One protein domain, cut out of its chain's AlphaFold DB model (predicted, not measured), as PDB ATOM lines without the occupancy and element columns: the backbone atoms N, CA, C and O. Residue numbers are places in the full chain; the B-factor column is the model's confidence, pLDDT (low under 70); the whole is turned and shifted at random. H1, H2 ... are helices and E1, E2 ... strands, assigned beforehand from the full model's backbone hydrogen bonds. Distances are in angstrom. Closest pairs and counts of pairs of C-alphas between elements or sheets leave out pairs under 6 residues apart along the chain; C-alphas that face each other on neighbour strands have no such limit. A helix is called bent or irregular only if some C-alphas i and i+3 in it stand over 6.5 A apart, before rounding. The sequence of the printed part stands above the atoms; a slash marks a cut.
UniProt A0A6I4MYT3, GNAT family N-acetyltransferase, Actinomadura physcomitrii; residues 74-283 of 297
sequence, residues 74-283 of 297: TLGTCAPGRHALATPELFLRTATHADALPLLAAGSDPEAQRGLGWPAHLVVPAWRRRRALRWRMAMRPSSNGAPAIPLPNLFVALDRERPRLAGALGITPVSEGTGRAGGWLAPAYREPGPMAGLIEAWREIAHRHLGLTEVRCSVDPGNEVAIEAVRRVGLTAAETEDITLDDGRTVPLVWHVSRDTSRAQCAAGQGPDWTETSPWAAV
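What this domain is: This is residues 74 to 283 of the 297 residues of the protein "GNAT family N-acetyltransferase" of Actinomadura physcomitrii (UniProt A0A6I4MYT3). A strongly twisted sheet of eight strands curls round one long helix, H4, while H5 packs on H4 at one end and covers E6 and E8 on that same face. On the opposite face lie H1, H2 and the short last helix H6, and H3 packs on H1, off the sheet. The printed part has 210 residues with six named helices and eight named strands, along the chain E1 E2 H1 H2 H3 E3 E4 E5 H4 E6 H5 E7 E8 H6, in the class mixed, helices and strands. The sheet is mixed, in the order E1 E2 E3 E4 E5 E6 E8 E7. The whole is compact and rounded, with a radius of gyration of the C-alphas of 16.2 A and spans of 48 by 43 by 33 A.

How they stand to each other: The sheet holds E1, residues 84 to 86; E2, 90 to 96; E3, 150 to 159; E4, 165 to 175; E5, 178 to 185; E6, 214 to 219; E8, 250 to 259; and E7, 237 to 244. E1 and E7 are its edge strands. E3, E4 and E5 form a meander, each strand the antiparallel neighbour of the one before; N 155 and O 169 are 2.7 A apart, N 172 and O 180 2.7 A. E1 and E2 form an antiparallel hairpin, with N 85 and O 92 at 2.8 A, and E2 is antiparallel to E3, with N 91 and O 158 at 2.8 A. E5 and E6 are parallel at 36 degrees, with N 181 and O 216 at 2.8 A. E8 is antiparallel to E6, with N 217 and O 256 at 3.0 A, and to E7, its hairpin partner, with N 253 and O 241 at 2.8 A; these N and O pairs are within hydrogen-bond range. The sheet curls round H4, residues 192 to 209, whose Ala 206 has its C-alpha 6.6 A from that of Val 215. E5, H4 and E6 make a strand-helix-strand unit, two parallel neighbour strands joined through a helix, with a right-handed crossover. H5, residues 224 to 233, touches residues 192 to 200 of H4, closest at the C-alphas of Ala 196 and Ala 229, 4.4 A, at a steep tilt of 49 degrees, the same way. E6, H5 and E7 make a split unit, with E8 between the two strands, also right-handed. H1, residues 97 to 107, and H2, residues 110 to 116, are on the opposite face from H4 and H5, making three layers, helices on both faces of the sheet. H1 is irregular, with C-alphas 98 and 101 7.3 A apart. It touches H3, residues 126 to 132, closest at the C-alphas of Ala 105 and Arg 129, 4.8 A. H6, residues 279 to 283, is over E3 at a height over the sheet of 7.8 A. Every O i to N i+4 pair is within hydrogen-bond range in H4 and H5, against 5 of 7 in H1, 2 of 3 in H2, 1 of 3 in H3 and 0 of 1 in H6; O i to N i+3 gives 3 of 4 in H3 and 1 of 2 in H6.

Where its parts are: E1 begins at C-alpha 84, (168.100, 120.102, 59.985). E4 is 30.5 A long, E8 27.7 A, H4 24.4 A, E5 24.0 A and E3 20.1 A; E3 bends by 102 degrees at residue 153. H4 begins at C-alpha 192, (156.672, 135.227, 71.162), and H6 ends at C-alpha 283, (176.183, 136.316, 53.247).

The domain as a whole: The C-alphas of Asn 144 and Glu 239, the two farthest apart, are 48.3 A apart. The printed part has no cut. The links H3 to E3 and E8 to H6 are long. Mean pLDDT of the printed part is 84.8, with residues 74 to 76, 137 to 147, 263 to 264 and 268 to 283 under 70.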
ATOM      1  N   THR A  74     160.137 115.455  55.050       55.06
ATOM      2  CA  THR A  74     160.603 115.648  53.659       55.06
ATOM      3  C   THR A  74     161.709 116.695  53.525       55.06
ATOM      4  O   THR A  74     162.406 116.725  52.510       55.06
ATOM      5  N   LEU A  75     161.878 117.559  54.529       59.69
ATOM      6  CA  LEU A  75     162.850 118.658  54.548       59.69
ATOM      7  C   LEU A  75     164.278 118.226  54.913       59.69
ATOM      8  O   LEU A  75     165.218 119.012  54.766       59.69
ATOM      9  N   GLY A  76     164.439 116.964  55.297       63.56
ATOM     10  CA  GLY A  76     165.724 116.296  55.380       63.56
ATOM     11  C   GLY A  76     166.131 115.964  56.804       63.56
ATOM     12  O   GLY A  76     165.879 116.695  57.757       63.56
ATOM     13  N   THR A  77     166.808 114.833  56.924       77.81
ATOM     14  CA  THR A  77     167.641 114.515  58.073       77.81
ATOM     15  C   THR A  77     168.949 115.291  57.967       77.81
ATOM     16  O   THR A  77     169.340 115.738  56.885       77.81
ATOM     17  N   CYS A  78     169.673 115.407  59.076       87.12
ATOM     18  CA  CYS A  78     171.055 115.856  59.005       87.12
ATOM     19  C   CYS A  78     171.851 114.995  58.011       87.12
ATOM     20  O   CYS A  78     171.688 113.776  57.944       87.12
ATOM     21  N   ALA A  79     172.717 115.649  57.251       83.12
ATOM     22  CA  ALA A  79     173.670 115.054  56.328       83.12
ATOM     23  C   ALA A  79     175.030 115.734  56.547       83.12
ATOM     24  O   ALA A  79     175.062 116.810  57.143       83.12
ATOM     25  N   PRO A  80     176.154 115.166  56.086       82.19
ATOM     26  CA  PRO A  80     177.456 115.794  56.287       82.19
ATOM     27  C   PRO A  80     177.491 117.273  55.875       82.19
ATOM     28  O   PRO A  80     177.130 117.619  54.747       82.19
ATOM     29  N   GLY A  81     177.848 118.150  56.822       79.00
ATOM     30  CA  GLY A  81     177.859 119.611  56.645       79.00
ATOM     31  C   GLY A  81     176.483 120.288  56.508       79.00
ATOM     32  O   GLY A  81     176.407 121.462  56.142       79.00
ATOM     33  N   ARG A  82     175.381 119.572  56.757       85.50
ATOM     34  CA  ARG A  82     174.007 120.091  56.702       85.50
ATOM     35  C   ARG A  82     173.207 119.589  57.890       85.50
ATOM     36  O   ARG A  82     172.900 118.404  57.995       85.50
ATOM     37  N   HIS A  83     172.783 120.502  58.742       88.94
ATOM     38  CA  HIS A  83     171.881 120.169  59.830       88.94
ATOM     39  C   HIS A  83     170.460 120.593  59.496       88.94
ATOM     40  O   HIS A  83     170.237 121.573  58.782       88.94
ATOM     41  N   ALA A  84     169.519 119.834  60.034       90.69
ATOM     42  CA  ALA A  84     168.100 120.102  59.985       90.69
ATOM     43  C   ALA A  84     167.518 119.846  61.376       90.69
ATOM     44  O   ALA A  84     167.928 118.899  62.048       90.69
ATOM     45  N   LEU A  85     166.592 120.696  61.800       91.56
ATOM     46  CA  LEU A  85     165.930 120.603  63.092       91.56
ATOM     47  C   LEU A  85     164.491 121.096  62.967       91.56
ATOM     48  O   LEU A  85     164.243 122.146  62.383       91.56
ATOM     49  N   ALA A  86     163.547 120.368  63.552       91.25
ATOM     50  CA  ALA A  86     162.167 120.813  63.677       91.25
ATOM     51  C   ALA A  86     161.864 121.170  65.137       91.25
ATOM     52  O   ALA A  86     162.079 120.351  66.027       91.25
ATOM     53  N   THR A  87     161.322 122.361  65.363       90.50
ATOM     54  CA  THR A  87     160.692 122.785  66.620       90.50
ATOM     55  C   THR A  87     159.170 122.806  66.440       90.50
ATOM     56  O   THR A  87     158.692 122.561  65.323       90.50
ATOM     57  N   PRO A  88     158.364 123.046  67.490       89.69
ATOM     58  CA  PRO A  88     156.911 123.116  67.341       89.69
ATOM     59  C   PRO A  88     156.447 124.149  66.298       89.69
ATOM     60  O   PRO A  88     155.531 123.860  65.533       89.69
ATOM     61  N   GLU A  89     157.105 125.308  66.201       90.38
ATOM     62  CA  GLU A  89     156.714 126.409  65.307       90.38
ATOM     63  C   GLU A  89     157.553 126.504  64.030       90.38
ATOM     64  O   GLU A  89     157.094 127.060  63.027       90.38
ATOM     65  N   LEU A  90     158.793 126.003  64.057       93.44
ATOM     66  CA  LEU A  90     159.775 126.240  63.004       93.44
ATOM     67  C   LEU A  90     160.409 124.952  62.487       93.44
ATOM     68  O   LEU A  90     160.581 123.960  63.191       93.44
ATOM     69  N   PHE A  91     160.834 125.004  61.235       92.75
ATOM     70  CA  PHE A  91     161.814 124.089  60.683       92.75
ATOM     71  C   PHE A  91     163.077 124.865  60.327       92.75
ATOM     72  O   PHE A  91     163.030 125.827  59.560       92.75
ATOM     73  N   LEU A  92     164.214 124.440  60.857       93.44
ATOM     74  CA  LEU A  92     165.514 125.021  60.583       93.44
ATOM     75  C   LEU A  92     166.346 124.073  59.737       93.44
ATOM     76  O   LEU A  92     166.374 122.868  59.972       93.44
ATOM     77  N   ARG A  93     167.091 124.636  58.789       92.12
ATOM     78  CA  ARG A  93     168.166 123.921  58.096       92.12
ATOM     79  C   ARG A  93     169.364 124.817  57.870       92.12
ATOM     80  O   ARG A  93     169.208 126.035  57.801       92.12
ATOM     81  N   THR A  94     170.532 124.217  57.668       90.94
ATOM     82  CA  THR A  94     171.713 124.943  57.194       90.94
ATOM     83  C   THR A  94     171.347 125.746  55.945       90.94
ATOM     84  O   THR A  94     170.749 125.231  54.987       90.94
ATOM     85  N   ALA A  95     171.642 127.039  56.001       90.31
ATOM     86  CA  ALA A  95     171.437 127.959  54.907       90.31
ATOM     87  C   ALA A  95     172.403 127.632  53.766       90.31
ATOM     88  O   ALA A  95     173.404 126.937  53.916       90.31
ATOM     89  N   THR A  96     172.083 128.137  52.592       87.56
ATOM     90  CA  THR A  96     172.891 128.029  51.386       87.56
ATOM     91  C   THR A  96     173.014 129.409  50.761       87.56
ATOM     92  O   THR A  96     172.229 130.306  51.071       87.56
ATOM     93  N   HIS A  97     173.933 129.589  49.815       84.56
ATOM     94  CA  HIS A  97     174.032 130.858  49.081       84.56
ATOM     95  C   HIS A  97     172.714 131.278  48.396       84.56
ATOM     96  O   HIS A  97     172.463 132.470  48.225       84.56
ATOM     97  N   ALA A  98     171.836 130.329  48.048       84.75
ATOM     98  CA  ALA A  98     170.518 130.634  47.484       84.75
ATOM     99  C   ALA A  98     169.563 131.305  48.494       84.75
ATOM    100  O   ALA A  98     168.626 131.996  48.090       84.75
ATOM    101  N   ASP A  99     169.815 131.134  49.793       88.69
ATOM    102  CA  ASP A  99     169.007 131.696  50.876       88.69
ATOM    103  C   ASP A  99     169.455 133.116  51.263       88.69
ATOM    104  O   ASP A  99     168.710 133.832  51.929       88.69
ATOM    105  N   ALA A 100     170.635 133.563  50.812       88.81
ATOM    106  CA  ALA A 100     171.252 134.823  51.230       88.81
ATOM    107  C   ALA A 100     170.328 136.041  51.055       88.81
ATOM    108  O   ALA A 100     170.078 136.782  52.004       88.81
ATOM    109  N   LEU A 101     169.761 136.243  49.858       90.81
ATOM    110  CA  LEU A 101     168.903 137.403  49.594       90.81
ATOM    111  C   LEU A 101     167.595 137.388  50.416       90.81
ATOM    112  O   LEU A 101     167.256 138.433  50.976       90.81
ATOM    113  N   PRO A 102     166.837 136.275  50.500       92.38
ATOM    114  CA  PRO A 102     165.701 136.177  51.415       92.38
ATOM    115  C   PRO A 102     166.067 136.462  52.880       92.38
ATOM    116  O   PRO A 102     165.361 137.239  53.525       92.38
ATOM    117  N   LEU A 103     167.173 135.902  53.382       92.94
ATOM    118  CA  LEU A 103     167.625 136.101  54.765       92.94
ATOM    119  C   LEU A 103     167.953 137.570  55.046       92.94
ATOM    120  O   LEU A 103     167.426 138.139  56.005       92.94
ATOM    121  N   LEU A 104     168.724 138.214  54.162       93.31
ATOM    122  CA  LEU A 104     168.989 139.652  54.245       93.31
ATOM    123  C   LEU A 104     167.681 140.448  54.208       93.31
ATOM    124  O   LEU A 104     167.456 141.331  55.033       93.31
ATOM    125  N   ALA A 105     166.761 140.117  53.300       95.12
ATOM    126  CA  ALA A 105     165.486 140.819  53.196       95.12
ATOM    127  C   ALA A 105     164.633 140.729  54.474       95.12
ATOM    128  O   ALA A 105     163.933 141.697  54.775       95.12
ATOM    129  N   ALA A 106     164.705 139.617  55.214       94.75
ATOM    130  CA  ALA A 106     164.006 139.429  56.488       94.75
ATOM    131  C   ALA A 106     164.560 140.289  57.631       94.75
ATOM    132  O   ALA A 106     163.802 140.617  58.539       94.75
ATOM    133  N   GLY A 107     165.839 140.673  57.571       94.69
ATOM    134  CA  GLY A 107     166.477 141.551  58.557       94.69
ATOM    135  C   GLY A 107     166.545 143.023  58.135       94.69
ATOM    136  O   GLY A 107     166.982 143.862  58.907       94.69
ATOM    137  N   SER A 108     166.136 143.375  56.914       96.31
ATOM    138  CA  SER A 108     166.409 144.702  56.332       96.31
ATOM    139  C   SER A 108     165.335 145.768  56.575       96.31
ATOM    140  O   SER A 108     165.435 146.870  56.032       96.31
ATOM    141  N   ASP A 109     164.239 145.470  57.273       95.25
ATOM    142  CA  ASP A 109     163.260 146.498  57.640       95.25
ATOM    143  C   ASP A 109     163.739 147.383  58.800       95.25
ATOM    144  O   ASP A 109     164.598 146.962  59.572       95.25
ATOM    145  N   PRO A 110     163.212 148.621  58.919       94.12
ATOM    146  CA  PRO A 110     163.696 149.572  59.918       94.12
ATOM    147  C   PRO A 110     163.625 149.051  61.352       94.12
ATOM    148  O   PRO A 110     164.430 149.448  62.182       94.12
ATOM    149  N   GLU A 111     162.665 148.179  61.648       90.56
ATOM    150  CA  GLU A 111     162.479 147.618  62.978       90.56
ATOM    151  C   GLU A 111     163.547 146.577  63.309       90.56
ATOM    152  O   GLU A 111     164.180 146.702  64.352       90.56
ATOM    153  N   ALA A 112     163.843 145.639  62.403       92.06
ATOM    154  CA  ALA A 112     164.978 144.731  62.582       92.06
ATOM    155  C   ALA A 112     166.313 145.486  62.664       92.06
ATOM    156  O   ALA A 112     167.150 145.199  63.520       92.06
ATOM    157  N   GLN A 113     166.498 146.504  61.820       94.06
ATOM    158  CA  GLN A 113     167.733 147.284  61.796       94.06
ATOM    159  C   GLN A 113     167.998 148.039  63.098       94.06
ATOM    160  O   GLN A 113     169.159 148.306  63.384       94.06
ATOM    161  N   ARG A 114     166.990 148.308  63.943       89.81
ATOM    162  CA  ARG A 114     167.230 148.937  65.251       89.81
ATOM    163  C   ARG A 114     168.206 148.154  66.124       89.81
ATOM    164  O   ARG A 114     169.031 148.807  66.750       89.81
ATOM    165  N   GLY A 115     168.166 146.824  66.111       85.44
ATOM    166  CA  GLY A 115     169.120 146.023  66.884       85.44
ATOM    167  C   GLY A 115     170.052 145.132  66.059       85.44
ATOM    168  O   GLY A 115     170.985 144.573  66.622       85.44
ATOM    169  N   LEU A 116     169.864 145.031  64.737       89.62
ATOM    170  CA  LEU A 116     170.866 144.420  63.851       89.62
ATOM    171  C   LEU A 116     171.980 145.399  63.462       89.62
ATOM    172  O   LEU A 116     173.127 144.989  63.339       89.62
ATOM    173  N   GLY A 117     171.631 146.674  63.246       91.94
ATOM    174  CA  GLY A 117     172.567 147.741  62.883       91.94
ATOM    175  C   GLY A 117     173.481 147.404  61.712       91.94
ATOM    176  O   GLY A 117     174.674 147.680  61.774       91.94
ATOM    177  N   TRP A 118     172.944 146.782  60.659       92.69
ATOM    178  CA  TRP A 118     173.748 146.430  59.496       92.69
ATOM    179  C   TRP A 118     174.187 147.678  58.728       92.69
ATOM    180  O   TRP A 118     173.425 148.643  58.603       92.69
ATOM    181  N   PRO A 119     175.376 147.646  58.105       90.25
ATOM    182  CA  PRO A 119     175.788 148.705  57.204       90.25
ATOM    183  C   PRO A 119     174.845 148.781  55.994       90.25
ATOM    184  O   PRO A 119     174.330 147.771  55.508       90.25
ATOM    185  N   ALA A 120     174.663 149.988  55.451       92.69
ATOM    186  CA  ALA A 120     173.658 150.278  54.421       92.69
ATOM    187  C   ALA A 120     173.724 149.370  53.176       92.69
ATOM    188  O   ALA A 120     172.698 149.119  52.548       92.69
ATOM    189  N   HIS A 121     174.905 148.852  52.822       91.25
ATOM    190  CA  HIS A 121     175.078 147.960  51.671       91.25
ATOM    191  C   HIS A 121     174.514 146.542  51.889       91.25
ATOM    192  O   HIS A 121     174.246 145.848  50.910       91.25
ATOM    193  N   LEU A 122     174.296 146.124  53.142       89.88
ATOM    194  CA  LEU A 122     173.643 144.856  53.493       89.88
ATOM    195  C   LEU A 122     172.130 145.004  53.687       89.88
ATOM    196  O   LEU A 122     171.397 144.013  53.668       89.88
ATOM    197  N   VAL A 123     171.638 146.238  53.821       95.50
ATOM    198  CA  VAL A 123     170.211 146.521  53.970       95.50
ATOM    199  C   VAL A 123     169.527 146.475  52.604       95.50
ATOM    200  O   VAL A 123     169.684 147.345  51.750       95.50
ATOM    201  N   VAL A 124     168.700 145.454  52.398       95.38
ATOM    202  CA  VAL A 124     167.899 145.285  51.186       95.38
ATOM    203  C   VAL A 124     166.855 146.410  51.090       95.38
ATOM    204  O   VAL A 124     166.006 146.541  51.981       95.38
ATOM    205  N   PRO A 125     166.816 147.179  49.982       95.31
ATOM    206  CA  PRO A 125     165.832 148.242  49.796       95.31
ATOM    207  C   PRO A 125     164.386 147.732  49.829       95.31
ATOM    208  O   PRO A 125     164.080 146.650  49.318       95.31
ATOM    209  N   ALA A 126     163.463 148.544  50.357       94.25
ATOM    210  CA  ALA A 126     162.070 148.153  50.608       94.25
ATOM    211  C   ALA A 126     161.347 147.545  49.388       94.25
ATOM    212  O   ALA A 126     160.624 146.551  49.525       94.25
ATOM    213  N   TRP A 127     161.583 148.088  48.186       92.75
ATOM    214  CA  TRP A 127     160.993 147.590  46.937       92.75
ATOM    215  C   TRP A 127     161.436 146.156  46.598       92.75
ATOM    216  O   TRP A 127     160.656 145.374  46.050       92.75
ATOM    217  N   ARG A 128     162.664 145.776  46.978       94.00
ATOM    218  CA  ARG A 128     163.231 144.441  46.760       94.00
ATOM    219  C   ARG A 128     162.873 143.478  47.893       94.00
ATOM    220  O   ARG A 128     162.624 142.304  47.610       94.00
ATOM    221  N   ARG A 129     162.733 143.963  49.139       93.38
ATOM    222  CA  ARG A 129     162.364 143.137  50.311       93.38
ATOM    223  C   ARG A 129     161.082 142.344  50.084       93.38
ATOM    224  O   ARG A 129     161.075 141.127  50.219       93.38
ATOM    225  N   ARG A 130     159.998 143.006  49.655       87.94
ATOM    226  CA  ARG A 130     158.689 142.347  49.440       87.94
ATOM    227  C   ARG A 130     158.726 141.247  48.382       87.94
ATOM    228  O   ARG A 130     157.881 140.354  48.409       87.94
ATOM    229  N   ARG A 131     159.624 141.342  47.400       88.69
ATOM    230  CA  ARG A 131     159.802 140.306  46.374       88.69
ATOM    231  C   ARG A 131     160.620 139.142  46.928       88.69
ATOM    232  O   ARG A 131     160.221 138.001  46.730       88.69
ATOM    233  N   ALA A 132     161.701 139.434  47.649       89.88
ATOM    234  CA  ALA A 132     162.553 138.429  48.278       89.88
ATOM    235  C   ALA A 132     161.809 137.614  49.353       89.88
ATOM    236  O   ALA A 132     161.892 136.396  49.346       89.88
ATOM    237  N   LEU A 133     160.988 138.251  50.195       88.44
ATOM    238  CA  LEU A 133     160.193 137.557  51.224       88.44
ATOM    239  C   LEU A 133     159.041 136.713  50.659       88.44
ATOM    240  O   LEU A 133     158.551 135.800  51.315       88.44
ATOM    241  N   ARG A 134     158.590 137.012  49.434       83.69
ATOM    242  CA  ARG A 134     157.608 136.186  48.713       83.69
ATOM    243  C   ARG A 134     158.248 135.021  47.972       83.69
ATOM    244  O   ARG A 134     157.519 134.186  47.436       83.69
ATOM    245  N   TRP A 135     159.577 134.972  47.922       76.56
ATOM    246  CA  TRP A 135     160.285 133.844  47.355       76.56
ATOM    247  C   TRP A 135     159.908 132.610  48.166       76.56
ATOM    248  O   TRP A 135     160.232 132.498  49.347       76.56
ATOM    249  N   ARG A 136     159.181 131.682  47.537       71.00
ATOM    250  CA  ARG A 136     159.052 130.340  48.095       71.00
ATOM    251  C   ARG A 136     160.459 129.797  48.118       71.00
ATOM    252  O   ARG A 136     161.035 129.628  47.046       71.00
ATOM    253  N   MET A 137     160.995 129.621  49.320       65.88
ATOM    254  CA  MET A 137     162.282 128.997  49.584       65.88
ATOM    255  C   MET A 137     162.240 127.636  48.909       65.88
ATOM    256  O   MET A 137     161.687 126.670  49.434       65.88
ATOM    257  N   ALA A 138     162.661 127.620  47.648       53.88
ATOM    258  CA  ALA A 138     162.502 126.471  46.808       53.88
ATOM    259  C   ALA A 138     163.432 125.438  47.414       53.88
ATOM    260  O   ALA A 138     164.647 125.603  47.392       53.88
ATOM    261  N   MET A 139     162.839 124.358  47.907       53.59
ATOM    262  CA  MET A 139     163.454 123.062  48.200       53.59
ATOM    263  C   MET A 139     164.142 122.441  46.973       53.59
ATOM    264  O   MET A 139     164.312 121.232  46.876       53.59
ATOM    265  N   ARG A 140     164.439 123.253  45.960       46.53
ATOM    266  CA  ARG A 140     164.976 122.811  44.701       46.53
ATOM    267  C   ARG A 140     166.445 122.463  44.951       46.53
ATOM    268  O   ARG A 140     167.197 123.347  45.369       46.53
ATOM    269  N   PRO A 141     166.883 121.235  44.610       46.06
ATOM    270  CA  PRO A 141     168.240 121.062  44.100       46.06
ATOM    271  C   PRO A 141     168.481 122.202  43.112       46.06
ATOM    272  O   PRO A 141     167.526 122.573  42.416       46.06
ATOM    273  N   SER A 142     169.675 122.807  43.075       47.59
ATOM    274  CA  SER A 142     169.898 123.919  42.141       47.59
ATOM    275  C   SER A 142     169.341 123.525  40.771       47.59
ATOM    276  O   SER A 142     169.394 122.349  40.400       47.59
ATOM    277  N   SER A 143     168.740 124.462  40.037       44.62
ATOM    278  CA  SER A 143     168.071 124.166  38.758       44.62
ATOM    279  C   SER A 143     168.961 123.426  37.749       44.62
ATOM    280  O   SER A 143     168.460 122.941  36.742       44.62
ATOM    281  N   ASN A 144     170.260 123.328  38.042       50.66
ATOM    282  CA  ASN A 144     171.305 122.742  37.229       50.66
ATOM    283  C   ASN A 144     171.908 121.469  37.873       50.66
ATOM    284  O   ASN A 144     172.962 121.019  37.443       50.66
ATOM    285  N   GLY A 145     171.317 120.923  38.945       49.84
ATOM    286  CA  GLY A 145     171.823 119.744  39.664       49.84
ATOM    287  C   GLY A 145     173.075 119.985  40.519       49.84
ATOM    288  O   GLY A 145     173.477 119.100  41.269       49.84
ATOM    289  N   ALA A 146     173.675 121.178  40.464       52.69
ATOM    290  CA  ALA A 146     174.808 121.534  41.311       52.69
ATOM    291  C   ALA A 146     174.391 121.573  42.798       52.69
ATOM    292  O   ALA A 146     173.317 122.109  43.114       52.69
ATOM    293  N   PRO A 147     175.213 121.036  43.715       60.59
ATOM    294  CA  PRO A 147     174.934 121.083  45.142       60.59
ATOM    295  C   PRO A 147     174.908 122.538  45.616       60.59
ATOM    296  O   PRO A 147     175.816 123.319  45.338       60.59
ATOM    297  N   ALA A 148     173.852 122.917  46.335       74.44
ATOM    298  CA  ALA A 148     173.759 124.248  46.922       74.44
ATOM    299  C   ALA A 148     174.863 124.405  47.975       74.44
ATOM    300  O   ALA A 148     174.871 123.649  48.946       74.44
ATOM    301  N   ILE A 149     175.786 125.346  47.781       82.00
ATOM    302  CA  ILE A 149     176.919 125.558  48.689       82.00
ATOM    303  C   ILE A 149     176.363 125.960  50.069       82.00
ATOM    304  O   ILE A 149     175.638 126.963  50.137       82.00
ATOM    305  N   PRO A 150     176.606 125.163  51.129       84.31
ATOM    306  CA  PRO A 150     176.126 125.469  52.468       84.31
ATOM    307  C   PRO A 150     176.866 126.685  53.028       84.31
ATOM    308  O   PRO A 150     178.050 126.874  52.773       84.31
ATOM    309  N   LEU A 151     176.149 127.492  53.800       85.31
ATOM    310  CA  LEU A 151     176.715 128.551  54.620       85.31
ATOM    311  C   LEU A 151     176.862 127.968  56.029       85.31
ATOM    312  O   LEU A 151     175.842 127.801  56.709       85.31
ATOM    313  N   PRO A 152     178.078 127.571  56.445       81.19
ATOM    314  CA  PRO A 152     178.274 126.967  57.754       81.19
ATOM    315  C   PRO A 152     177.799 127.935  58.834       81.19
ATOM    316  O   PRO A 152     177.849 129.152  58.657       81.19
ATOM    317  N   ASN A 153     177.305 127.390  59.947       84.31
ATOM    318  CA  ASN A 153     176.837 128.160  61.102       84.31
ATOM    319  C   ASN A 153     175.647 129.097  60.883       84.31
ATOM    320  O   ASN A 153     175.204 129.733  61.840       84.31
ATOM    321  N   LEU A 154     175.110 129.172  59.669       90.75
ATOM    322  CA  LEU A 154     173.910 129.921  59.362       90.75
ATOM    323  C   LEU A 154     172.769 128.959  59.070       90.75
ATOM    324  O   LEU A 154     172.894 128.020  58.283       90.75
ATOM    325  N   PHE A 155     171.628 129.231  59.674       93.12
ATOM    326  CA  PHE A 155     170.419 128.449  59.559       93.12
ATOM    327  C   PHE A 155     169.304 129.338  59.056       93.12
ATOM    328  O   PHE A 155     169.110 130.462  59.524       93.12
ATOM    329  N   VAL A 156     168.549 128.812  58.105       93.50
ATOM    330  CA  VAL A 156     167.287 129.416  57.719       93.50
ATOM    331  C   VAL A 156     166.164 128.789  58.524       93.50
ATOM    332  O   VAL A 156     166.039 127.567  58.555       93.50
ATOM    333  N   ALA A 157     165.346 129.636  59.145       94.69
ATOM    334  CA  ALA A 157     164.118 129.239  59.804       94.69
ATOM    335  C   ALA A 157     162.942 129.387  58.837       94.69
ATOM    336  O   ALA A 157     162.713 130.448  58.247       94.69
ATOM    337  N   LEU A 158     162.193 128.306  58.680       93.06
ATOM    338  CA  LEU A 158     160.966 128.218  57.912       93.06
ATOM    339  C   LEU A 158     159.802 128.014  58.874       93.06
ATOM    340  O   LEU A 158     159.933 127.301  59.864       93.06
ATOM    341  N   ASP A 159     158.664 128.618  58.568       91.06
ATOM    342  CA  ASP A 159     157.399 128.322  59.244       91.06
ATOM    343  C   ASP A 159     157.055 126.834  59.063       91.06
ATOM    344  O   ASP A 159     157.224 126.307  57.962       91.06
ATOM    345  N   ARG A 160     156.646 126.168  60.158       86.06
ATOM    346  CA  ARG A 160     156.369 124.722  60.254       86.06
ATOM    347  C   ARG A 160     154.927 124.304  59.919       86.06
ATOM    348  O   ARG A 160     154.689 123.114  59.763       86.06
ATOM    349  N   GLU A 161     154.055 125.249  59.552       85.56
ATOM    350  CA  GLU A 161     152.826 124.987  58.774       85.56
ATOM    351  C   GLU A 161     152.879 125.431  57.291       85.56
ATOM    352  O   GLU A 161     152.136 124.934  56.435       85.56
ATOM    353  N   ARG A 162     153.752 126.381  56.936       83.12
ATOM    354  CA  ARG A 162     153.894 126.894  55.566       83.12
ATOM    355  C   ARG A 162     155.373 127.117  55.255       83.12
ATOM    356  O   ARG A 162     155.970 127.917  55.953       83.12
ATOM    357  N   PRO A 163     155.949 126.588  54.153       77.00
ATOM    358  CA  PRO A 163     157.371 126.756  53.800       77.00
ATOM    359  C   PRO A 163     157.714 128.184  53.341       77.00
ATOM    360  O   PRO A 163     158.088 128.449  52.193       77.00
ATOM    361  N   ARG A 164     157.529 129.141  54.239       88.94
ATOM    362  CA  ARG A 164     157.836 130.553  54.109       88.94
ATOM    363  C   ARG A 164     158.990 130.850  55.038       88.94
ATOM    364  O   ARG A 164     159.108 130.256  56.104       88.94
ATOM    365  N   LEU A 165     159.831 131.779  54.610       92.19
ATOM    366  CA  LEU A 165     160.914 132.265  55.439       92.19
ATOM    367  C   LEU A 165     160.339 132.905  56.707       92.19
ATOM    368  O   LEU A 165     159.671 133.937  56.621       92.19
ATOM    369  N   ALA A 166     160.624 132.288  57.847       94.62
ATOM    370  CA  ALA A 166     160.286 132.805  59.161       94.62
ATOM    371  C   ALA A 166     161.436 133.614  59.757       94.62
ATOM    372  O   ALA A 166     161.182 134.595  60.445       94.62
ATOM    373  N   GLY A 167     162.690 133.276  59.446       95.00
ATOM    374  CA  GLY A 167     163.838 134.000  59.980       95.00
ATOM    375  C   GLY A 167     165.186 133.359  59.688       95.00
ATOM    376  O   GLY A 167     165.322 132.518  58.798       95.00
ATOM    377  N   ALA A 168     166.178 133.774  60.464       95.06
ATOM    378  CA  ALA A 168     167.544 133.283  60.412       95.06
ATOM    379  C   ALA A 168     168.089 133.067  61.826       95.06
ATOM    380  O   ALA A 168     167.749 133.812  62.744       95.06
ATOM    381  N   LEU A 169     168.985 132.095  61.963       95.12
ATOM    382  CA  LEU A 169     169.777 131.849  63.163       95.12
ATOM    383  C   LEU A 169     171.235 131.670  62.745       95.12
ATOM    384  O   LEU A 169     171.522 130.857  61.875       95.12
ATOM    385  N   GLY A 170     172.149 132.404  63.362       91.94
ATOM    386  CA  GLY A 170     173.589 132.245  63.194       91.94
ATOM    387  C   GLY A 170     174.248 131.859  64.514       91.94
ATOM    388  O   GLY A 170     173.864 132.387  65.556       91.94
ATOM    389  N   ILE A 171     175.241 130.968  64.474       90.12
ATOM    390  CA  ILE A 171     176.036 130.571  65.645       90.12
ATOM    391  C   ILE A 171     177.521 130.804  65.362       90.12
ATOM    392  O   ILE A 171     178.128 130.107  64.563       90.12
ATOM    393  N   THR A 172     178.134 131.754  66.047       86.06
ATOM    394  CA  THR A 172     179.560 132.059  65.908       86.06
ATOM    395  C   THR A 172     180.337 131.425  67.063       86.06
ATOM    396  O   THR A 172     180.010 131.700  68.221       86.06
ATOM    397  N   PRO A 173     181.371 130.609  66.813       81.25
ATOM    398  CA  PRO A 173     182.263 130.152  67.877       81.25
ATOM    399  C   PRO A 173     182.988 131.328  68.537       81.25
ATOM    400  O   PRO A 173     183.313 132.322  67.889       81.25
ATOM    401  N   VAL A 174     183.261 131.205  69.832       85.31
ATOM    402  CA  VAL A 174     184.071 132.176  70.588       85.31
ATOM    403  C   VAL A 174     185.353 131.529  71.090       85.31
ATOM    404  O   VAL A 174     186.419 132.135  71.031       85.31
ATOM    405  N   SER A 175     185.251 130.299  71.584       86.00
ATOM    406  CA  SER A 175     186.369 129.489  72.056       86.00
ATOM    407  C   SER A 175     185.996 128.007  71.973       86.00
ATOM    408  O   SER A 175     184.881 127.657  71.578       86.00
ATOM    409  N   GLU A 176     186.920 127.119  72.344       86.44
ATOM    410  CA  GLU A 176     186.633 125.687  72.407       86.44
ATOM    411  C   GLU A 176     185.408 125.414  73.298       86.44
ATOM    412  O   GLU A 176     185.351 125.812  74.463       86.44
ATOM    413  N   GLY A 177     184.390 124.771  72.721       88.69
ATOM    414  CA  GLY A 177     183.148 124.434  73.418       88.69
ATOM    415  C   GLY A 177     182.232 125.620  73.746       88.69
ATOM    416  O   GLY A 177     181.194 125.394  74.367       88.69
ATOM    417  N   THR A 178     182.561 126.850  73.331       90.00
ATOM    418  CA  THR A 178     181.740 128.043  73.600       90.00
ATOM    419  C   THR A 178     181.371 128.777  72.318       90.00
ATOM    420  O   THR A 178     182.235 129.121  71.512       90.00
ATOM    421  N   GLY A 179     180.085 129.090  72.154       90.00
ATOM    422  CA  GLY A 179     179.593 129.898  71.038       90.00
ATOM    423  C   GLY A 179     178.714 131.071  71.462       90.00
ATOM    424  O   GLY A 179     178.203 131.145  72.579       90.00
ATOM    425  N   ARG A 180     178.503 131.986  70.523       91.19
ATOM    426  CA  ARG A 180     177.486 133.038  70.555       91.19
ATOM    427  C   ARG A 180     176.480 132.772  69.456       91.19
ATOM    428  O   ARG A 180     176.849 132.284  68.395       91.19
ATOM    429  N   ALA A 181     175.232 133.137  69.674       90.88
ATOM    430  CA  ALA A 181     174.229 133.091  68.636       90.88
ATOM    431  C   ALA A 181     173.409 134.361  68.577       90.88
ATOM    432  O   ALA A 181     173.184 135.039  69.581       90.88
ATOM    433  N   GLY A 182     172.952 134.642  67.368       90.75
ATOM    434  CA  GLY A 182     172.033 135.719  67.061       90.75
ATOM    435  C   GLY A 182     171.084 135.274  65.964       90.75
ATOM    436  O   GLY A 182     171.334 134.304  65.248       90.75
ATOM    437  N   GLY A 183     169.980 135.985  65.820       93.31
ATOM    438  CA  GLY A 183     168.978 135.639  64.833       93.31
ATOM    439  C   GLY A 183     167.916 136.710  64.728       93.31
ATOM    440  O   GLY A 183     167.773 137.570  65.591       93.31
ATOM    441  N   TRP A 184     167.153 136.663  63.651       94.38
ATOM    442  CA  TRP A 184     166.052 137.590  63.441       94.38
ATOM    443  C   TRP A 184     164.894 136.869  62.788       94.38
ATOM    444  O   TRP A 184     165.079 135.928  62.014       94.38
ATOM    445  N   LEU A 185     163.693 137.358  63.069       95.69
ATOM    446  CA  LEU A 185     162.489 136.904  62.397       95.69
ATOM    447  C   LEU A 185     162.059 137.897  61.321       95.69
ATOM    448  O   LEU A 185     162.170 139.123  61.462       95.69
ATOM    449  N   ALA A 186     161.536 137.342  60.233       94.88
ATOM    450  CA  ALA A 186     160.840 138.103  59.217       94.88
ATOM    451  C   ALA A 186     159.626 138.812  59.851       94.88
ATOM    452  O   ALA A 186     159.023 138.272  60.780       94.88
ATOM    453  N   PRO A 187     159.208 139.982  59.331       93.06
ATOM    454  CA  PRO A 187     158.171 140.805  59.963       93.06
ATOM    455  C   PRO A 187     156.865 140.076  60.311       93.06
ATOM    456  O   PRO A 187     156.233 140.392  61.305       93.06
ATOM    457  N   ALA A 188     156.466 139.082  59.511       92.50
ATOM    458  CA  ALA A 188     155.230 138.326  59.722       92.50
ATOM    459  C   ALA A 188     155.304 137.272  60.846       92.50
ATOM    460  O   ALA A 188     154.312 136.595  61.082       92.50
ATOM    461  N   TYR A 189     156.467 137.099  61.481       94.38
ATOM    462  CA  TYR A 189     156.736 136.047  62.465       94.38
ATOM    463  C   TYR A 189     157.255 136.602  63.792       94.38
ATOM    464  O   TYR A 189     157.726 135.837  64.626       94.38
ATOM    465  N   ARG A 190     157.202 137.921  64.010       92.50
ATOM    466  CA  ARG A 190     157.737 138.582  65.211       92.50
ATOM    467  C   ARG A 190     156.802 138.471  66.410       92.50
ATOM    468  O   ARG A 190     156.417 139.456  67.018       92.50
ATOM    469  N   GLU A 191     156.463 137.241  66.742       92.25
ATOM    470  CA  GLU A 191     155.595 136.899  67.855       92.25
ATOM    471  C   GLU A 191     156.367 136.029  68.860       92.25
ATOM    472  O   GLU A 191     157.344 135.366  68.482       92.25
ATOM    473  N   PRO A 192     155.941 135.972  70.137       88.44
ATOM    474  CA  PRO A 192     156.672 135.227  71.162       88.44
ATOM    475  C   PRO A 192     156.833 133.730  70.864       88.44
ATOM    476  O   PRO A 192     157.821 133.136  71.282       88.44
ATOM    477  N   GLY A 193     155.881 133.113  70.152       93.06
ATOM    478  CA  GLY A 193     155.926 131.689  69.791       93.06
ATOM    479  C   GLY A 193     157.078 131.360  68.836       93.06
ATOM    480  O   GLY A 193     158.017 130.683  69.243       93.06
ATOM    481  N   PRO A 194     157.077 131.886  67.596       94.19
ATOM    482  CA  PRO A 194     158.182 131.685  66.661       94.19
ATOM    483  C   PRO A 194     159.546 132.119  67.214       94.19
ATOM    484  O   PRO A 194     160.551 131.476  66.919       94.19
ATOM    485  N   MET A 195     159.607 133.174  68.038       94.81
ATOM    486  CA  MET A 195     160.860 133.554  68.696       94.81
ATOM    487  C   MET A 195     161.312 132.501  69.709       94.81
ATOM    488  O   MET A 195     162.474 132.112  69.677       94.81
ATOM    489  N   ALA A 196     160.418 131.976  70.553       94.69
ATOM    490  CA  ALA A 196     160.761 130.881  71.461       94.69
ATOM    491  C   ALA A 196     161.262 129.657  70.681       94.69
ATOM    492  O   ALA A 196     162.323 129.133  71.009       94.69
ATOM    493  N   GLY A 197     160.596 129.295  69.581       95.25
ATOM    494  CA  GLY A 197     161.050 128.227  68.690       95.25
ATOM    495  C   GLY A 197     162.449 128.477  68.107       95.25
ATOM    496  O   GLY A 197     163.256 127.554  68.024       95.25
ATOM    497  N   LEU A 198     162.792 129.722  67.750       95.88
ATOM    498  CA  LEU A 198     164.135 130.070  67.265       95.88
ATOM    499  C   LEU A 198     165.200 129.905  68.365       95.88
ATOM    500  O   LEU A 198     166.300 129.425  68.093       95.88
ATOM    501  N   ILE A 199     164.864 130.272  69.605       95.19
ATOM    502  CA  ILE A 199     165.734 130.148  70.785       95.19
ATOM    503  C   ILE A 199     165.908 128.678  71.194       95.19
ATOM    504  O   ILE A 199     167.011 128.247  71.528       95.19
ATOM    505  N   GLU A 200     164.853 127.868  71.146       94.88
ATOM    506  CA  GLU A 200     164.959 126.421  71.368       94.88
ATOM    507  C   GLU A 200     165.846 125.773  70.310       94.88
ATOM    508  O   GLU A 200     166.773 125.030  70.645       94.88
ATOM    509  N   ALA A 201     165.622 126.124  69.041       94.50
ATOM    510  CA  ALA A 201     166.433 125.629  67.942       94.50
ATOM    511  C   ALA A 201     167.907 125.998  68.099       94.50
ATOM    512  O   ALA A 201     168.785 125.188  67.814       94.50
ATOM    513  N   TRP A 202     168.180 127.206  68.583       93.69
ATOM    514  CA  TRP A 202     169.523 127.648  68.914       93.69
ATOM    515  C   TRP A 202     170.219 126.724  69.919       93.69
ATOM    516  O   TRP A 202     171.332 126.272  69.640       93.69
ATOM    517  N   ARG A 203     169.579 126.417  71.055       93.06
ATOM    518  CA  ARG A 203     170.150 125.535  72.089       93.06
ATOM    519  C   ARG A 203     170.396 124.139  71.541       93.06
ATOM    520  O   ARG A 203     171.475 123.582  71.725       93.06
ATOM    521  N   GLU A 204     169.405 123.598  70.847       93.69
ATOM    522  CA  GLU A 204     169.460 122.244  70.309       93.69
ATOM    523  C   GLU A 204     170.552 122.117  69.242       93.69
ATOM    524  O   GLU A 204     171.400 121.229  69.325       93.69
ATOM    525  N   ILE A 205     170.625 123.050  68.288       92.25
ATOM    526  CA  ILE A 205     171.697 123.068  67.286       92.25
ATOM    527  C   ILE A 205     173.059 123.236  67.966       92.25
ATOM    528  O   ILE A 205     173.978 122.465  67.689       92.25
ATOM    529  N   ALA A 206     173.210 124.201  68.874       91.94
ATOM    530  CA  ALA A 206     174.482 124.453  69.544       91.94
ATOM    531  C   ALA A 206     174.997 123.213  70.289       91.94
ATOM    532  O   ALA A 206     176.135 122.795  70.080       91.94
ATOM    533  N   HIS A 207     174.154 122.603  71.119       92.44
ATOM    534  CA  HIS A 207     174.560 121.500  71.981       92.44
ATOM    535  C   HIS A 207     174.594 120.163  71.237       92.44
ATOM    536  O   HIS A 207     175.594 119.452  71.309       92.44
ATOM    537  N   ARG A 208     173.539 119.825  70.485       91.12
ATOM    538  CA  ARG A 208     173.373 118.500  69.864       91.12
ATOM    539  C   ARG A 208     173.984 118.386  68.478       91.12
ATOM    540  O   ARG A 208     174.387 117.295  68.077       91.12
ATOM    541  N   HIS A 209     174.049 119.480  67.722       89.25
ATOM    542  CA  HIS A 209     174.586 119.443  66.360       89.25
ATOM    543  C   HIS A 209     176.035 119.908  66.304       89.25
ATOM    544  O   HIS A 209     176.843 119.270  65.636       89.25
ATOM    545  N   LEU A 210     176.364 120.973  67.033       86.69
ATOM    546  CA  LEU A 210     177.688 121.591  67.007       86.69
ATOM    547  C   LEU A 210     178.581 121.169  68.185       86.69
ATOM    548  O   LEU A 210     179.781 121.430  68.162       86.69
ATOM    549  N   GLY A 211     178.025 120.490  69.195       89.31
ATOM    550  CA  GLY A 211     178.782 119.984  70.340       89.31
ATOM    551  C   GLY A 211     179.324 121.073  71.267       89.31
ATOM    552  O   GLY A 211     180.293 120.823  71.985       89.31
ATOM    553  N   LEU A 212     178.738 122.273  71.241       89.94
ATOM    554  CA  LEU A 212     179.091 123.357  72.149       89.94
ATOM    555  C   LEU A 212     178.593 123.021  73.554       89.94
ATOM    556  O   LEU A 212     177.437 122.649  73.736       89.94
ATOM    557  N   THR A 213     179.448 123.178  74.557       93.06
ATOM    558  CA  THR A 213     179.077 122.975  75.964       93.06
ATOM    559  C   THR A 213     178.426 124.206  76.577       93.06
ATOM    560  O   THR A 213     177.602 124.095  77.482       93.06
ATOM    561  N   GLU A 214     178.777 125.386  76.072       92.81
ATOM    562  CA  GLU A 214     178.169 126.658  76.436       92.81
ATOM    563  C   GLU A 214     177.791 127.408  75.163       92.81
ATOM    564  O   GLU A 214     178.558 127.492  74.203       92.81
ATOM    565  N   VAL A 215     176.604 127.995  75.153       92.50
ATOM    566  CA  VAL A 215     176.241 128.939  74.113       92.50
ATOM    567  C   VAL A 215     175.524 130.128  74.729       92.50
ATOM    568  O   VAL A 215     174.724 129.983  75.657       92.50
ATOM    569  N   ARG A 216     175.826 131.324  74.219       93.44
ATOM    570  CA  ARG A 216     175.214 132.578  74.664       93.44
ATOM    571  C   ARG A 216     174.378 133.208  73.566       93.44
ATOM    572  O   ARG A 216     174.781 133.206  72.408       93.44
ATOM    573  N   CYS A 217     173.257 133.798  73.935       92.38
ATOM    574  CA  CYS A 217     172.475 134.656  73.058       92.38
ATOM    575  C   CYS A 217     172.213 135.973  73.778       92.38
ATOM    576  O   CYS A 217     172.065 135.983  75.000       92.38
ATOM    577  N   SER A 218     172.154 137.073  73.039       91.06
ATOM    578  CA  SER A 218     171.851 138.370  73.633       91.06
ATOM    579  C   SER A 218     170.497 138.887  73.166       91.06
ATOM    580  O   SER A 218     170.056 138.593  72.049       91.06
ATOM    581  N   VAL A 219     169.831 139.630  74.041       91.62
ATOM    582  CA  VAL A 219     168.531 140.247  73.795       91.62
ATOM    583  C   VAL A 219     168.614 141.724  74.157       91.62
ATOM    584  O   VAL A 219     169.168 142.090  75.191       91.62
ATOM    585  N   ASP A 220     168.064 142.575  73.294       90.44
ATOM    586  CA  ASP A 220     167.853 143.990  73.603       90.44
ATOM    587  C   ASP A 220     166.837 144.098  74.761       90.44
ATOM    588  O   ASP A 220     165.742 143.542  74.647       90.44
ATOM    589  N   PRO A 221     167.147 144.785  75.877       90.50
ATOM    590  CA  PRO A 221     166.233 144.914  77.011       90.50
ATOM    591  C   PRO A 221     164.925 145.654  76.675       90.50
ATOM    592  O   PRO A 221     163.957 145.541  77.422       90.50
ATOM    593  N   GLY A 222     164.868 146.399  75.566       88.94
ATOM    594  CA  GLY A 222     163.637 146.986  75.030       88.94
ATOM    595  C   GLY A 222     162.808 146.023  74.173       88.94
ATOM    596  O   GLY A 222     161.762 146.405  73.649       88.94
ATOM    597  N   ASN A 223     163.267 144.785  73.988       88.56
ATOM    598  CA  ASN A 223     162.611 143.783  73.168       88.56
ATOM    599  C   ASN A 223     161.749 142.831  74.010       88.56
ATOM    600  O   ASN A 223     162.172 141.740  74.397       88.56
ATOM    601  N   GLU A 224     160.498 143.224  74.236       89.56
ATOM    602  CA  GLU A 224     159.554 142.458  75.055       89.56
ATOM    603  C   GLU A 224     159.265 141.053  74.498       89.56
ATOM    604  O   GLU A 224     159.173 140.094  75.265       89.56
ATOM    605  N   VAL A 225     159.187 140.895  73.172       90.62
ATOM    606  CA  VAL A 225     158.899 139.596  72.542       90.62
ATOM    607  C   VAL A 225     160.049 138.613  72.757       90.62
ATOM    608  O   VAL A 225     159.816 137.448  73.083       90.62
ATOM    609  N   ALA A 226     161.293 139.063  72.591       91.06
ATOM    610  CA  ALA A 226     162.476 138.244  72.826       91.06
ATOM    611  C   ALA A 226     162.670 137.947  74.319       91.06
ATOM    612  O   ALA A 226     162.992 136.811  74.662       91.06
ATOM    613  N   ILE A 227     162.406 138.912  75.209       91.94
ATOM    614  CA  ILE A 227     162.425 138.698  76.665       91.94
ATOM    615  C   ILE A 227     161.415 137.617  77.065       91.94
ATOM    616  O   ILE A 227     161.761 136.669  77.774       91.94
ATOM    617  N   GLU A 228     160.175 137.716  76.584       92.44
ATOM    618  CA  GLU A 228     159.139 136.715  76.844       92.44
ATOM    619  C   GLU A 228     159.522 135.345  76.273       92.44
ATOM    620  O   GLU A 228     159.330 134.322  76.929       92.44
ATOM    621  N   ALA A 229     160.101 135.302  75.074       93.62
ATOM    622  CA  ALA A 229     160.554 134.061  74.460       93.62
ATOM    623  C   ALA A 229     161.684 133.387  75.257       93.62
ATOM    624  O   ALA A 229     161.594 132.199  75.561       93.62
ATOM    625  N   VAL A 230     162.707 134.136  75.678       93.38
ATOM    626  CA  VAL A 230     163.773 133.645  76.569       93.38
ATOM    627  C   VAL A 230     163.181 133.093  77.870       93.38
ATOM    628  O   VAL A 230     163.571 132.008  78.313       93.38
ATOM    629  N   ARG A 231     162.205 133.800  78.459       92.44
ATOM    630  CA  ARG A 231     161.504 133.367  79.675       92.44
ATOM    631  C   ARG A 231     160.753 132.052  79.462       92.44
ATOM    632  O   ARG A 231     160.824 131.178  80.322       92.44
ATOM    633  N   ARG A 232     160.065 131.884  78.326       93.88
ATOM    634  CA  ARG A 232     159.364 130.636  77.961       93.88
ATOM    635  C   ARG A 232     160.313 129.453  77.817       93.88
ATOM    636  O   ARG A 232     159.980 128.363  78.265       93.88
ATOM    637  N   VAL A 233     161.498 129.683  77.254       93.81
ATOM    638  CA  VAL A 233     162.537 128.651  77.098       93.81
ATOM    639  C   VAL A 233     163.257 128.341  78.424       93.81
ATOM    640  O   VAL A 233     164.010 127.370  78.518       93.81
ATOM    641  N   GLY A 234     163.006 129.130  79.476       94.00
ATOM    642  CA  GLY A 234     163.573 128.925  80.809       94.00
ATOM    643  C   GLY A 234     165.038 129.346  80.919       94.00
ATOM    644  O   GLY A 234     165.781 128.783  81.720       94.00
ATOM    645  N   LEU A 235     165.473 130.301  80.096       91.81
ATOM    646  CA  LEU A 235     166.830 130.836  80.141       91.81
ATOM    647  C   LEU A 235     166.939 131.970  81.160       91.81
ATOM    648  O   LEU A 235     166.090 132.860  81.223       91.81
ATOM    649  N   THR A 236     168.032 131.973  81.913       87.00
ATOM    650  CA  THR A 236     168.318 133.011  82.909       87.00
ATOM    651  C   THR A 236     169.253 134.063  82.322       87.00
ATOM    652  O   THR A 236     170.165 133.740  81.557       87.00
ATOM    653  N   ALA A 237     169.018 135.331  82.661       88.81
ATOM    654  CA  ALA A 237     169.951 136.415  82.360       88.81
ATOM    655  C   ALA A 237     171.270 136.214  83.123       88.81
ATOM    656  O   ALA A 237     171.261 135.791  84.278       88.81
ATOM    657  N   ALA A 238     172.391 136.513  82.473       87.62
ATOM    658  CA  ALA A 238     173.727 136.381  83.041       87.62
ATOM    659  C   ALA A 238     174.389 137.745  83.259       87.62
ATOM    660  O   ALA A 238     174.719 138.091  84.389       87.62
ATOM    661  N   GLU A 239     174.575 138.514  82.189       90.19
ATOM    662  CA  GLU A 239     175.314 139.779  82.205       90.19
ATOM    663  C   GLU A 239     174.675 140.788  81.245       90.19
ATOM    664  O   GLU A 239     174.059 140.397  80.254       90.19
ATOM    665  N   THR A 240     174.820 142.078  81.544       91.81
ATOM    666  CA  THR A 240     174.441 143.166  80.634       91.81
ATOM    667  C   THR A 240     175.712 143.820  80.117       91.81
ATOM    668  O   THR A 240     176.604 144.133  80.906       91.81
ATOM    669  N   GLU A 241     175.793 144.035  78.810       89.00
ATOM    670  CA  GLU A 241     176.956 144.616  78.143       89.00
ATOM    671  C   GLU A 241     176.504 145.604  77.065       89.00
ATOM    672  O   GLU A 241     175.567 145.329  76.314       89.00
ATOM    673  N   ASP A 242     177.191 146.741  76.966       89.62
ATOM    674  CA  ASP A 242     177.003 147.685  75.869       89.62
ATOM    675  C   ASP A 242     177.816 147.230  74.654       89.62
ATOM    676  O   ASP A 242     179.042 147.118  74.712       89.62
ATOM    677  N   ILE A 243     177.140 146.999  73.530       86.31
ATOM    678  CA  ILE A 243     177.764 146.567  72.279       86.31
ATOM    679  C   ILE A 243     177.600 147.647  71.216       86.31
ATOM    680  O   ILE A 243     176.500 148.141  70.967       86.31
ATOM    681  N   THR A 244     178.696 147.974  70.533       88.50
ATOM    682  CA  THR A 244     178.662 148.802  69.323       88.50
ATOM    683  C   THR A 244     178.297 147.940  68.114       88.50
ATOM    684  O   THR A 244     178.975 146.948  67.827       88.50
ATOM    685  N   LEU A 245     177.210 148.314  67.439       88.19
ATOM    686  CA  LEU A 245     176.724 147.743  66.186       88.19
ATOM    687  C   LEU A 245     177.586 148.197  64.997       88.19
ATOM    688  O   LEU A 245     178.315 149.185  65.088       88.19
ATOM    689  N   ASP A 246     177.463 147.513  63.857       85.56
ATOM    690  CA  ASP A 246     178.246 147.822  62.648       85.56
ATOM    691  C   ASP A 246     177.941 149.210  62.057       85.56
ATOM    692  O   ASP A 246     178.770 149.791  61.356       85.56
ATOM    693  N   ASP A 247     176.770 149.773  62.350       88.06
ATOM    694  CA  ASP A 247     176.407 151.146  61.990       88.06
ATOM    695  C   ASP A 247     176.887 152.210  62.998       88.06
ATOM    696  O   ASP A 247     176.568 153.392  62.856       88.06
ATOM    697  N   GLY A 248     177.669 151.801  64.001       92.06
ATOM    698  CA  GLY A 248     178.297 152.668  64.995       92.06
ATOM    699  C   GLY A 248     177.421 153.010  66.200       92.06
ATOM    700  O   GLY A 248     177.901 153.672  67.120       92.06
ATOM    701  N   ARG A 249     176.156 152.573  66.244       92.56
ATOM    702  CA  ARG A 249     175.305 152.765  67.428       92.56
ATOM    703  C   ARG A 249     175.733 151.827  68.551       92.56
ATOM    704  O   ARG A 249     175.995 150.657  68.305       92.56
ATOM    705  N   THR A 250     175.736 152.316  69.786       92.56
ATOM    706  CA  THR A 250     175.909 151.473  70.975       92.56
ATOM    707  C   THR A 250     174.547 151.140  71.561       92.56
ATOM    708  O   THR A 250     173.724 152.038  71.750       92.56
ATOM    709  N   VAL A 251     174.309 149.859  71.829       89.06
ATOM    710  CA  VAL A 251     173.066 149.364  72.428       89.06
ATOM    711  C   VAL A 251     173.377 148.472  73.631       89.06
ATOM    712  O   VAL A 251     174.323 147.684  73.559       89.06
ATOM    713  N   PRO A 252     172.595 148.563  74.720       92.56
ATOM    714  CA  PRO A 252     172.705 147.619  75.819       92.56
ATOM    715  C   PRO A 252     172.122 146.274  75.387       92.56
ATOM    716  O   PRO A 252     171.048 146.222  74.787       92.56
ATOM    717  N   LEU A 253     172.799 145.180  75.714       91.00
ATOM    718  CA  LEU A 253     172.320 143.824  75.473       91.00
ATOM    719  C   LEU A 253     172.377 143.017  76.766       91.00
ATOM    720  O   LEU A 253     173.348 143.088  77.517       91.00
ATOM    721  N   VAL A 254     171.336 142.226  77.013       93.88
ATOM    722  CA  VAL A 254     171.281 141.262  78.113       93.88
ATOM    723  C   VAL A 254     171.633 139.889  77.563       93.88
ATOM    724  O   VAL A 254     170.960 139.361  76.677       93.88
ATOM    725  N   TRP A 255     172.705 139.303  78.079       92.69
ATOM    726  CA  TRP A 255     173.167 137.977  77.705       92.69
ATOM    727  C   TRP A 255     172.439 136.897  78.499       92.69
ATOM    728  O   TRP A 255     172.317 136.961  79.722       92.69
ATOM    729  N   HIS A 256     172.030 135.853  77.793       94.19
ATOM    730  CA  HIS A 256     171.457 134.630  78.334       94.19
ATOM    731  C   HIS A 256     172.341 133.452  77.945       94.19
ATOM    732  O   HIS A 256     172.877 133.400  76.835       94.19
ATOM    733  N   VAL A 257     172.505 132.502  78.862       93.50
ATOM    734  CA  VAL A 257     173.457 131.399  78.704       93.50
ATOM    735  C   VAL A 257     172.731 130.065  78.802       93.50
ATOM    736  O   VAL A 257     171.989 129.826  79.752       93.50
ATOM    737  N   SER A 258     172.988 129.182  77.839       93.81
ATOM    738  CA  SER A 258     172.615 127.770  77.898       93.81
ATOM    739  C   SER A 258     173.878 126.929  78.046       93.81
ATOM    740  O   SER A 258     174.855 127.128  77.319       93.81
ATOM    741  N   ARG A 259     173.863 125.994  78.997       93.88
ATOM    742  CA  ARG A 259     174.950 125.041  79.229       93.88
ATOM    743  C   ARG A 259     174.410 123.629  79.129       93.88
ATOM    744  O   ARG A 259     173.396 123.317  79.749       93.88
ATOM    745  N   ASP A 260     175.119 122.787  78.398       91.06
ATOM    746  CA  ASP A 260     174.840 121.361  78.309       91.06
ATOM    747  C   ASP A 260     176.172 120.614  78.219       91.06
ATOM    748  O   ASP A 260     176.947 120.786  77.282       91.06
ATOM    749  N   THR A 261     176.474 119.804  79.230       80.94
ATOM    750  CA  THR A 261     177.705 119.005  79.273       80.94
ATOM    751  C   THR A 261     177.559 117.675  78.540       80.94
ATOM    752  O   THR A 261     178.546 116.954  78.366       80.94
ATOM    753  N   SER A 262     176.351 117.329  78.087       75.12
ATOM    754  CA  SER A 262     176.127 116.107  77.332       75.12
ATOM    755  C   SER A 262     176.621 116.281  75.896       75.12
ATOM    756  O   SER A 262     176.030 116.964  75.063       75.12
ATOM    757  N   ARG A 263     177.740 115.620  75.593       60.97
ATOM    758  CA  ARG A 263     178.332 115.568  74.252       60.97
ATOM    759  C   ARG A 263     177.545 114.620  73.345       60.97
ATOM    760  O   ARG A 263     178.057 113.582  72.935       60.97
ATOM    761  N   ALA A 264     176.297 114.949  73.040       65.75
ATOM    762  CA  ALA A 264     175.668 114.375  71.858       65.75
ATOM    763  C   ALA A 264     176.112 115.221  70.667       65.75
ATOM    764  O   ALA A 264     175.872 116.422  70.649       65.75
ATOM    765  N   GLN A 265     176.785 114.609  69.699       70.12
ATOM    766  CA  GLN A 265     177.106 115.259  68.437       70.12
ATOM    767  C   GLN A 265     176.359 114.544  67.324       70.12
ATOM    768  O   GLN A 265     176.382 113.316  67.218       70.12
ATOM    769  N   CYS A 266     175.674 115.326  66.502       80.88
ATOM    770  CA  CYS A 266     174.985 114.829  65.332       80.88
ATOM    771  C   CYS A 266     175.967 114.081  64.414       80.88
ATOM    772  O   CYS A 266     177.020 114.608  64.053       80.88
ATOM    773  N   ALA A 267     175.581 112.877  63.975       70.56
ATOM    774  CA  ALA A 267     176.383 112.009  63.106       70.56
ATOM    775  C   ALA A 267     176.705 112.616  61.728       70.56
ATOM    776  O   ALA A 267     177.540 112.079  61.006       70.56
ATOM    777  N   ALA A 268     176.071 113.737  61.369       69.38
ATOM    778  CA  ALA A 268     176.485 114.531  60.223       69.38
ATOM    779  C   ALA A 268     177.975 114.918  60.294       69.38
ATOM    780  O   ALA A 268     178.600 114.958  59.242       69.38
ATOM    781  N   GLY A 269     178.550 115.119  61.492       57.16
ATOM    782  CA  GLY A 269     179.968 115.462  61.685       57.16
ATOM    783  C   GLY A 269     180.428 116.704  60.895       57.16
ATOM    784  O   GLY A 269     179.686 117.280  60.105       57.16
ATOM    785  N   GLN A 270     181.672 117.157  61.036       55.00
ATOM    786  CA  GLN A 270     182.160 117.767  62.275       55.00
ATOM    787  C   GLN A 270     181.482 119.141  62.425       55.00
ATOM    788  O   GLN A 270     181.119 119.764  61.425       55.00
ATOM    789  N   GLY A 271     181.353 119.633  63.662       53.06
ATOM    790  CA  GLY A 271     181.198 121.074  63.867       53.06
ATOM    791  C   GLY A 271     182.258 121.827  63.039       53.06
ATOM    792  O   GLY A 271     183.301 121.241  62.747       53.06
ATOM    793  N   PRO A 272     181.970 123.054  62.590       51.75
ATOM    794  CA  PRO A 272     182.793 123.776  61.623       51.75
ATOM    795  C   PRO A 272     184.284 123.708  61.950       51.75
ATOM    796  O   PRO A 272     184.653 123.690  63.123       51.75
ATOM    797  N   ASP A 273     185.137 123.758  60.924       56.84
ATOM    798  CA  ASP A 273     186.510 124.209  61.132       56.84
ATOM    799  C   ASP A 273     186.422 125.615  61.749       56.84
ATOM    800  O   ASP A 273     186.039 126.589  61.098       56.84
ATOM    801  N   TRP A 274     186.650 125.689  63.062       58.16
ATOM    802  CA  TRP A 274     186.361 126.852  63.904       58.16
ATOM    803  C   TRP A 274     187.279 128.051  63.621       58.16
ATOM    804  O   TRP A 274     187.258 129.038  64.355       58.16
ATOM    805  N   THR A 275     188.097 127.957  62.573       52.16
ATOM    806  CA  THR A 275     189.003 128.997  62.094       52.16
ATOM    807  C   THR A 275     188.323 130.013  61.169       52.16
ATOM    808  O   THR A 275     188.895 131.079  60.927       52.16
ATOM    809  N   GLU A 276     187.106 129.741  60.677       47.78
ATOM    810  CA  GLU A 276     186.435 130.606  59.701       47.78
ATOM    811  C   GLU A 276     185.579 131.726  60.330       47.78
ATOM    812  O   GLU A 276     184.995 131.614  61.410       47.78
ATOM    813  N   THR A 277     185.554 132.856  59.622       55.50
ATOM    814  CA  THR A 277     184.993 134.152  60.017       55.50
ATOM    815  C   THR A 277     183.469 134.118  60.180       55.50
ATOM    816  O   THR A 277     182.789 133.224  59.689       55.50
ATOM    817  N   SER A 278     182.935 135.143  60.858       57.59
ATOM    818  CA  SER A 278     181.503 135.430  61.054       57.59
ATOM    819  C   SER A 278     180.568 134.834  59.981       57.59
ATOM    820  O   SER A 278     180.746 135.154  58.801       57.59
ATOM    821  N   PRO A 279     179.501 134.091  60.353       56.81
ATOM    822  CA  PRO A 279     178.547 133.528  59.389       56.81
ATOM    823  C   PRO A 279     177.884 134.604  58.511       56.81
ATOM    824  O   PRO A 279     177.411 134.327  57.410       56.81
ATOM    825  N   TRP A 280     177.884 135.857  58.971       58.69
ATOM    826  CA  TRP A 280     177.338 137.004  58.251       58.69
ATOM    827  C   TRP A 280     178.253 137.503  57.127       58.69
ATOM    828  O   TRP A 280     177.756 137.979  56.106       58.69
ATOM    829  N   ALA A 281     179.573 137.344  57.263       59.97
ATOM    830  CA  ALA A 281     180.528 137.727  56.224       59.97
ATOM    831  C   ALA A 281     180.319 136.901  54.943       59.97
ATOM    832  O   ALA A 281     180.395 137.430  53.834       59.97
ATOM    833  N   ALA A 282     179.949 135.625  55.091       57.81
ATOM    834  CA  ALA A 282     179.652 134.743  53.965       57.81
ATOM    835  C   ALA A 282     178.380 135.152  53.193       57.81
ATOM    836  O   ALA A 282     178.283 134.933  51.984       57.81
ATOM    837  N   VAL A 283     177.411 135.786  53.869       58.47
ATOM    838  CA  VAL A 283     176.183 136.316  53.247       58.47
ATOM    839  C   VAL A 283     176.441 137.651  52.544       58.47
ATOM    840  O   VAL A 283     175.860 137.912  51.490       58.47
TER     841      VAL A 283